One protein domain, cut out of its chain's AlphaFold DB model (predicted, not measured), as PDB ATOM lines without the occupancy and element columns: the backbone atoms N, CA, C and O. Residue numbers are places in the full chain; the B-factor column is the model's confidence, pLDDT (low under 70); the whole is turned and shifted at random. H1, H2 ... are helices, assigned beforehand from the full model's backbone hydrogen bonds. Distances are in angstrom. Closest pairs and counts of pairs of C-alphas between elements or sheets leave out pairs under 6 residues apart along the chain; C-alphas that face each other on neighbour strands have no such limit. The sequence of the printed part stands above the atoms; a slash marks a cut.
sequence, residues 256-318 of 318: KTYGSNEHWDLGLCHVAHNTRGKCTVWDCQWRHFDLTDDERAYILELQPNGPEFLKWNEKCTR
ATOM      1  N   LYS A 256     242.832 161.253 302.352       85.88
ATOM      2  CA  LYS A 256     242.611 160.249 301.308       85.88
ATOM      3  C   LYS A 256     241.122 160.004 301.025       85.88
ATOM      4  O   LYS A 256     240.772 159.673 299.894       85.88
ATOM      5  N   THR A 257     240.250 160.187 302.021       88.56
ATOM      6  CA  THR A 257     238.796 160.004 301.891       88.56
ATOM      7  C   THR A 257     238.159 161.003 300.927       88.56
ATOM      8  O   THR A 257     237.207 160.639 300.250       88.56
ATOM      9  N   TYR A 258     238.697 162.218 300.814       90.44
ATOM     10  CA  TYR A 258     238.227 163.234 299.864       90.44
ATOM     11  C   TYR A 258     239.239 163.521 298.743       90.44
ATOM     12  O   TYR A 258     239.116 164.515 298.037       90.44
ATOM     13  N   GLY A 259     240.227 162.635 298.559       87.62
ATOM     14  CA  GLY A 259     241.198 162.706 297.461       87.62
ATOM     15  C   GLY A 259     242.421 163.587 297.719       87.62
ATOM     16  O   GLY A 259     243.176 163.842 296.788       87.62
ATOM     17  N   SER A 260     242.643 164.036 298.957       87.69
ATOM     18  CA  SER A 260     243.793 164.869 299.334       87.69
ATOM     19  C   SER A 260     244.884 164.068 300.066       87.69
ATOM     20  O   SER A 260     244.770 162.854 300.264       87.69
ATOM     21  N   ASN A 261     245.953 164.743 300.487       80.75
ATOM     22  CA  ASN A 261     247.077 164.175 301.231       80.75
ATOM     23  C   ASN A 261     247.304 164.904 302.571       80.75
ATOM     24  O   ASN A 261     246.678 165.923 302.854       80.75
ATOM     25  N   GLU A 262     248.193 164.371 303.413       75.94
ATOM     26  CA  GLU A 262     248.447 164.897 304.766       75.94
ATOM     27  C   GLU A 262     248.946 166.352 304.789       75.94
ATOM     28  O   GLU A 262     248.742 167.048 305.782       75.94
ATOM     29  N   HIS A 263     249.559 166.828 303.700       73.31
ATOM     30  CA  HIS A 263     250.069 168.196 303.597       73.31
ATOM     31  C   HIS A 263     248.959 169.219 303.325       73.31
ATOM     32  O   HIS A 263     249.135 170.399 303.622       73.31
ATOM     33  N   TRP A 264     247.822 168.768 302.788       76.44
ATOM     34  CA  TRP A 264     246.678 169.599 302.400       76.44
ATOM     35  C   TRP A 264     245.401 169.162 303.125       76.44
ATOM     36  O   TRP A 264     244.293 169.126 302.583       76.44
ATOM     37  N   ASP A 265     245.581 168.786 304.385       84.12
ATOM     38  CA  ASP A 265     244.512 168.317 305.242       84.12
ATOM     39  C   ASP A 265     243.632 169.478 305.726       84.12
ATOM     40  O   ASP A 265     244.114 170.408 306.371       84.12
ATOM     41  N   LEU A 266     242.327 169.398 305.461       86.50
ATOM     42  CA  LEU A 266     241.341 170.400 305.880       86.50
ATOM     43  C   LEU A 266     240.942 170.259 307.363       86.50
ATOM     44  O   LEU A 266     240.106 171.011 307.861       86.50
ATOM     45  N   GLY A 267     241.494 169.274 308.079       88.19
ATOM     46  CA  GLY A 267     241.278 169.088 309.513       88.19
ATOM     47  C   GLY A 267     239.839 168.723 309.871       88.19
ATOM     48  O   GLY A 267     239.367 169.076 310.951       88.19
ATOM     49  N   LEU A 268     239.124 168.044 308.973       89.81
ATOM     50  CA  LEU A 268     237.691 167.775 309.109       89.81
ATOM     51  C   LEU A 268     237.405 166.713 310.179       89.81
ATOM     52  O   LEU A 268     238.108 165.708 310.289       89.81
ATOM     53  N   CYS A 269     236.331 166.894 310.946       89.75
ATOM     54  CA  CYS A 269     235.822 165.861 311.843       89.75
ATOM     55  C   CYS A 269     235.158 164.736 311.034       89.75
ATOM     56  O   CYS A 269     234.217 164.977 310.275       89.75
ATOM     57  N   HIS A 270     235.588 163.487 311.238       89.69
ATOM     58  CA  HIS A 270     235.006 162.324 310.562       89.69
ATOM     59  C   HIS A 270     233.506 162.183 310.838       89.69
ATOM     60  O   HIS A 270     232.737 161.895 309.926       89.69
ATOM     61  N   VAL A 271     233.077 162.412 312.083       87.50
ATOM     62  CA  VAL A 271     231.667 162.259 312.459       87.50
ATOM     63  C   VAL A 271     230.810 163.314 311.763       87.50
ATOM     64  O   VAL A 271     229.811 162.948 311.156       87.50
ATOM     65  N   ALA A 272     231.231 164.583 311.768       87.25
ATOM     66  CA  ALA A 272     230.463 165.676 311.163       87.25
ATOM     67  C   ALA A 272     230.392 165.604 309.632       87.25
ATOM     68  O   ALA A 272     229.384 165.978 309.043       87.25
ATOM     69  N   HIS A 273     231.458 165.131 308.983       89.44
ATOM     70  CA  HIS A 273     231.592 165.241 307.529       89.44
ATOM     71  C   HIS A 273     231.496 163.918 306.772       89.44
ATOM     72  O   HIS A 273     231.423 163.936 305.544       89.44
ATOM     73  N   ASN A 274     231.509 162.781 307.470       88.00
ATOM     74  CA  ASN A 274     231.504 161.459 306.847       88.00
ATOM     75  C   ASN A 274     230.516 160.472 307.487       88.00
ATOM     76  O   ASN A 274     230.424 159.323 307.052       88.00
ATOM     77  N   THR A 275     229.751 160.896 308.494       84.88
ATOM     78  CA  THR A 275     228.678 160.093 309.089       84.88
ATOM     79  C   THR A 275     227.421 160.940 309.249       84.88
ATOM     80  O   THR A 275     227.510 162.153 309.365       84.88
ATOM     81  N   ARG A 276     226.243 160.316 309.343       83.38
ATOM     82  CA  ARG A 276     224.982 161.022 309.661       83.38
ATOM     83  C   ARG A 276     224.836 161.378 311.151       83.38
ATOM     84  O   ARG A 276     223.735 161.652 311.621       83.38
ATOM     85  N   GLY A 277     225.910 161.250 311.927       79.75
ATOM     86  CA  GLY A 277     225.916 161.486 313.364       79.75
ATOM     87  C   GLY A 277     226.350 162.906 313.708       79.75
ATOM     88  O   GLY A 277     227.072 163.552 312.958       79.75
ATOM     89  N   LYS A 278     225.966 163.376 314.898       82.88
ATOM     90  CA  LYS A 278     226.555 164.580 315.497       82.88
ATOM     91  C   LYS A 278     227.742 164.175 316.364       82.88
ATOM     92  O   LYS A 278     227.642 163.225 317.140       82.88
ATOM     93  N   CYS A 279     228.863 164.883 316.233       85.50
ATOM     94  CA  CYS A 279     230.026 164.653 317.087       85.50
ATOM     95  C   CYS A 279     229.665 164.970 318.546       85.50
ATOM     96  O   CYS A 279     229.242 166.080 318.851       85.50
ATOM     97  N   THR A 280     229.811 163.992 319.442       83.69
ATOM     98  CA  THR A 280     229.503 164.131 320.877       83.69
ATOM     99  C   THR A 280     230.725 164.500 321.721       83.69
ATOM    100  O   THR A 280     230.624 164.646 322.938       83.69
ATOM    101  N   VAL A 281     231.894 164.647 321.093       82.12
ATOM    102  CA  VAL A 281     233.132 165.040 321.769       82.12
ATOM    103  C   VAL A 281     233.134 166.560 321.926       82.12
ATOM    104  O   VAL A 281     233.318 167.283 320.952       82.12
ATOM    105  N   TRP A 282     232.923 167.027 323.160       73.75
ATOM    106  CA  TRP A 282     232.798 168.452 323.497       73.75
ATOM    107  C   TRP A 282     234.023 169.270 323.049       73.75
ATOM    108  O   TRP A 282     233.864 170.343 322.481       73.75
ATOM    109  N   ASP A 283     235.234 168.736 323.222       80.50
ATOM    110  CA  ASP A 283     236.495 169.385 322.826       80.50
ATOM    111  C   ASP A 283     237.136 168.688 321.615       80.50
ATOM    112  O   ASP A 283     238.290 168.252 321.628       80.50
ATOM    113  N   CYS A 284     236.345 168.465 320.565       80.62
ATOM    114  CA  CYS A 284     236.868 167.866 319.347       80.62
ATOM    115  C   CYS A 284     237.706 168.898 318.580       80.62
ATOM    116  O   CYS A 284     237.199 169.915 318.115       80.62
ATOM    117  N   GLN A 285     238.994 168.590 318.424       80.75
ATOM    118  CA  GLN A 285     239.999 169.461 317.800       80.75
ATOM    119  C   GLN A 285     239.843 169.589 316.276       80.75
ATOM    120  O   GLN A 285     240.590 170.321 315.634       80.75
ATOM    121  N   TRP A 286     238.901 168.846 315.694       86.88
ATOM    122  CA  TRP A 286     238.646 168.796 314.260       86.88
ATOM    123  C   TRP A 286     237.462 169.682 313.897       86.88
ATOM    124  O   TRP A 286     236.533 169.857 314.685       86.88
ATOM    125  N   ARG A 287     237.471 170.230 312.686       87.31
ATOM    126  CA  ARG A 287     236.448 171.167 312.227       87.31
ATOM    127  C   ARG A 287     235.098 170.466 312.054       87.31
ATOM    128  O   ARG A 287     235.034 169.391 311.458       87.31
ATOM    129  N   HIS A 288     234.038 171.086 312.576       88.75
ATOM    130  CA  HIS A 288     232.643 170.634 312.423       88.75
ATOM    131  C   HIS A 288     231.810 171.562 311.535       88.75
ATOM    132  O   HIS A 288     230.667 171.240 311.236       88.75
ATOM    133  N   PHE A 289     232.348 172.735 311.191       87.31
ATOM    134  CA  PHE A 289     231.668 173.705 310.342       87.31
ATOM    135  C   PHE A 289     231.580 173.197 308.910       87.31
ATOM    136  O   PHE A 289     232.479 172.496 308.444       87.31
ATOM    137  N   ASP A 290     230.516 173.600 308.223       90.06
ATOM    138  CA  ASP A 290     230.308 173.277 306.819       90.06
ATOM    139  C   ASP A 290     231.495 173.717 305.951       90.06
ATOM    140  O   ASP A 290     232.204 174.681 306.252       90.06
ATOM    141  N   LEU A 291     231.705 172.977 304.862       90.69
ATOM    142  CA  LEU A 291     232.724 173.306 303.871       90.69
ATOM    143  C   LEU A 291     232.377 174.643 303.208       90.69
ATOM    144  O   LEU A 291     231.242 174.822 302.755       90.69
ATOM    145  N   THR A 292     233.349 175.551 303.119       90.19
ATOM    146  CA  THR A 292     233.187 176.810 302.378       90.19
ATOM    147  C   THR A 292     233.140 176.548 300.872       90.19
ATOM    148  O   THR A 292     233.564 175.488 300.408       90.19
ATOM    149  N   ASP A 293     232.652 177.510 300.088       90.38
ATOM    150  CA  ASP A 293     232.582 177.364 298.627       90.38
ATOM    151  C   ASP A 293     233.964 177.107 298.002       90.38
ATOM    152  O   ASP A 293     234.093 176.219 297.158       90.38
ATOM    153  N   ASP A 294     235.009 177.781 298.491       87.31
ATOM    154  CA  ASP A 294     236.393 177.577 298.039       87.31
ATOM    155  C   ASP A 294     236.910 176.166 298.361       87.31
ATOM    156  O   ASP A 294     237.568 175.526 297.544       87.31
ATOM    157  N   GLU A 295     236.586 175.631 299.540       89.62
ATOM    158  CA  GLU A 295     236.982 174.272 299.930       89.62
ATOM    159  C   GLU A 295     236.233 173.213 299.126       89.62
ATOM    160  O   GLU A 295     236.798 172.175 298.785       89.62
ATOM    161  N   ARG A 296     234.963 173.470 298.798       92.44
ATOM    162  CA  ARG A 296     234.173 172.600 297.922       92.44
ATOM    163  C   ARG A 296     234.729 172.615 296.505       92.44
ATOM    164  O   ARG A 296     234.833 171.544 295.912       92.44
ATOM    165  N   ALA A 297     235.109 173.784 295.988       89.88
ATOM    166  CA  ALA A 297     235.772 173.914 294.694       89.88
ATOM    167  C   ALA A 297     237.098 173.138 294.679       89.88
ATOM    168  O   ALA A 297     237.291 172.288 293.814       89.88
ATOM    169  N   TYR A 298     237.935 173.321 295.705       87.88
ATOM    170  CA  TYR A 298     239.182 172.575 295.871       87.88
ATOM    171  C   TYR A 298     238.957 171.056 295.901       87.88
ATOM    172  O   TYR A 298     239.599 170.318 295.160       87.88
ATOM    173  N   ILE A 299     238.017 170.562 296.715       91.31
ATOM    174  CA  ILE A 299     237.725 169.124 296.796       91.31
ATOM    175  C   ILE A 299     237.207 168.588 295.456       91.31
ATOM    176  O   ILE A 299     237.538 167.466 295.086       91.31
ATOM    177  N   LEU A 300     236.414 169.357 294.707       91.19
ATOM    178  CA  LEU A 300     235.871 168.926 293.416       91.19
ATOM    179  C   LEU A 300     236.972 168.616 292.384       91.19
ATOM    180  O   LEU A 300     236.797 167.730 291.540       91.19
ATOM    181  N   GLU A 301     238.114 169.299 292.478       88.81
ATOM    182  CA  GLU A 301     239.286 169.083 291.624       88.81
ATOM    183  C   GLU A 301     240.054 167.790 291.968       88.81
ATOM    184  O   GLU A 301     240.788 167.262 291.130       88.81
ATOM    185  N   LEU A 302     239.847 167.217 293.161       88.12
ATOM    186  CA  LEU A 302     240.550 166.027 293.660       88.12
ATOM    187  C   LEU A 302     239.928 164.718 293.154       88.12
ATOM    188  O   LEU A 302     239.357 163.918 293.903       88.12
ATOM    189  N   GLN A 303     240.030 164.488 291.849       86.38
ATOM    190  CA  GLN A 303     239.501 163.285 291.212       86.38
ATOM    191  C   GLN A 303     240.274 162.015 291.623       86.38
ATOM    192  O   GLN A 303     241.498 162.052 291.770       86.38
ATOM    193  N   PRO A 304     239.594 160.859 291.756       87.19
ATOM    194  CA  PRO A 304     238.148 160.656 291.583       87.19
ATOM    195  C   PRO A 304     237.327 160.839 292.875       87.19
ATOM    196  O   PRO A 304     236.102 160.905 292.824       87.19
ATOM    197  N   ASN A 305     237.979 160.911 294.039       89.94
ATOM    198  CA  ASN A 305     237.309 160.781 295.341       89.94
ATOM    199  C   ASN A 305     236.560 162.049 295.778       89.94
ATOM    200  O   ASN A 305     235.584 161.966 296.523       89.94
ATOM    201  N   GLY A 306     237.006 163.223 295.335       92.06
ATOM    202  CA  GLY A 306     236.466 164.518 295.734       92.06
ATOM    203  C   GLY A 306     234.963 164.689 295.473       92.06
ATOM    204  O   GLY A 306     234.209 164.929 296.421       92.06
ATOM    205  N   PRO A 307     234.477 164.503 294.230       94.81
ATOM    206  CA  PRO A 307     233.046 164.582 293.928       94.81
ATOM    207  C   PRO A 307     232.187 163.581 294.714       94.81
ATOM    208  O   PRO A 307     231.084 163.920 295.153       94.81
ATOM    209  N   GLU A 308     232.674 162.350 294.906       94.12
ATOM    210  CA  GLU A 308     231.957 161.330 295.682       94.12
ATOM    211  C   GLU A 308     231.840 161.731 297.151       94.12
ATOM    212  O   GLU A 308     230.760 161.626 297.744       94.12
ATOM    213  N   PHE A 309     232.927 162.258 297.712       94.88
ATOM    214  CA  PHE A 309     232.944 162.780 299.064       94.88
ATOM    215  C   PHE A 309     231.970 163.948 299.238       94.88
ATOM    216  O   PHE A 309     231.190 163.923 300.184       94.88
ATOM    217  N   LEU A 310     231.937 164.932 298.331       94.50
ATOM    218  CA  LEU A 310     231.002 166.064 298.427       94.50
ATOM    219  C   LEU A 310     229.541 165.600 298.398       94.50
ATOM    220  O   LEU A 310     228.736 166.013 299.234       94.50
ATOM    221  N   LYS A 311     229.212 164.665 297.499       93.31
ATOM    222  CA  LYS A 311     227.873 164.065 297.418       93.31
ATOM    223  C   LYS A 311     227.492 163.312 298.697       93.31
ATOM    224  O   LYS A 311     226.308 163.222 299.033       93.31
ATOM    225  N   TRP A 312     228.464 162.720 299.388       90.25
ATOM    226  CA  TRP A 312     228.253 162.065 300.678       90.25
ATOM    227  C   TRP A 312     228.128 163.071 301.828       90.25
ATOM    228  O   TRP A 312     227.220 162.948 302.651       90.25
ATOM    229  N   ASN A 313     228.985 164.088 301.849       91.88
ATOM    230  CA  ASN A 313     229.022 165.151 302.846       91.88
ATOM    231  C   ASN A 313     227.683 165.894 302.922       91.88
ATOM    232  O   ASN A 313     227.116 166.006 304.002       91.88
ATOM    233  N   GLU A 314     227.105 166.261 301.773       89.44
ATOM    234  CA  GLU A 314     225.781 166.900 301.686       89.44
ATOM    235  C   GLU A 314     224.644 166.061 302.288       89.44
ATOM    236  O   GLU A 314     223.629 166.603 302.725       89.44
ATOM    237  N   LYS A 315     224.784 164.730 302.296       85.12
ATOM    238  CA  LYS A 315     223.810 163.818 302.917       85.12
ATOM    239  C   LYS A 315     224.027 163.648 304.417       85.12
ATOM    240  O   LYS A 315     223.174 163.054 305.071       85.12
ATOM    241  N   CYS A 316     225.182 164.061 304.925       79.69
ATOM    242  CA  CYS A 316     225.562 163.946 306.328       79.69
ATOM    243  C   CYS A 316     225.326 165.251 307.100       79.69
ATOM    244  O   CYS A 316     225.049 165.188 308.293       79.69
ATOM    245  N   THR A 317     225.409 166.405 306.429       71.50
ATOM    246  CA  THR A 317     225.233 167.739 307.031       71.50
ATOM    247  C   THR A 317     223.793 168.269 306.994       71.50
ATOM    248  O   THR A 317     223.496 169.253 307.670       71.50
ATOM    249  N   ARG A 318     222.886 167.615 306.254       57.50
ATOM    250  CA  ARG A 318     221.429 167.859 306.286       57.50
ATOM    251  C   ARG A 318     220.736 166.978 307.319       57.50
ATOM    252  O   ARG A 318     219.846 167.509 308.019       57.50
TER     253      ARG A 318
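This is residues 256 to 318 of the 318 residues of an uncharacterized protein of Decorospora gaudefroyi (UniProt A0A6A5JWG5). The longest helix, H3, runs along one side of the model, with H2 packed on its first half as the other arm of a helical hairpin and the very short H1 packed near its other end. Two long loops make much of the rest: residues 256 to 269 lead to H1, and residues 275 to 292 swing out in a wide loop past H1, then fold back to H2. The printed part has 63 residues with three named helices, in the order H1, H2, H3, and no named strand. The class is all helix, though the helices hold 27 of the 63 residues, under half. The whole is compact, with a radius of gyration of the C-alphas of 11.3 A and spans of 33 by 26 by 19 A.

H3, residues 305 to 317, touches H2, residues 293 to 301, with its residues 306 to 310 alone. The closest C-alphas of this hairpin are those of Ile 299 and Gly 306, 4.9 A apart. The two run opposite ways at a steep tilt of 40 degrees. H3 touches H1, residues 270 to 274, with residues 312 to 317 alone; the closest C-alphas are those of His 273 and Asn 313, 5.3 A apart. H1 and H2 are apart. Every O i to N i+4 pair is within hydrogen-bond range in H1 and H2; in H3 8 of 9 are.

H3 is 18.2 A long, from C-alpha 305 at (237.309, 160.781, 295.341) to C-alpha 317 at (225.233, 167.739, 307.031). H2 is 12.7 A long, and H1, 5.2 A, begins at C-alpha 270 at (235.006, 162.324, 310.562).

The C-alphas farthest apart, those of Trp 282 and Gln 303, are 33.4 A apart. The printed part has no cut. The link from H1 to H2 is long, with 18 residues, and that from H2 to H3 is tight, with 3. The mean pLDDT of the printed part is 86.3, and residue 318, the chain's last, is under 70.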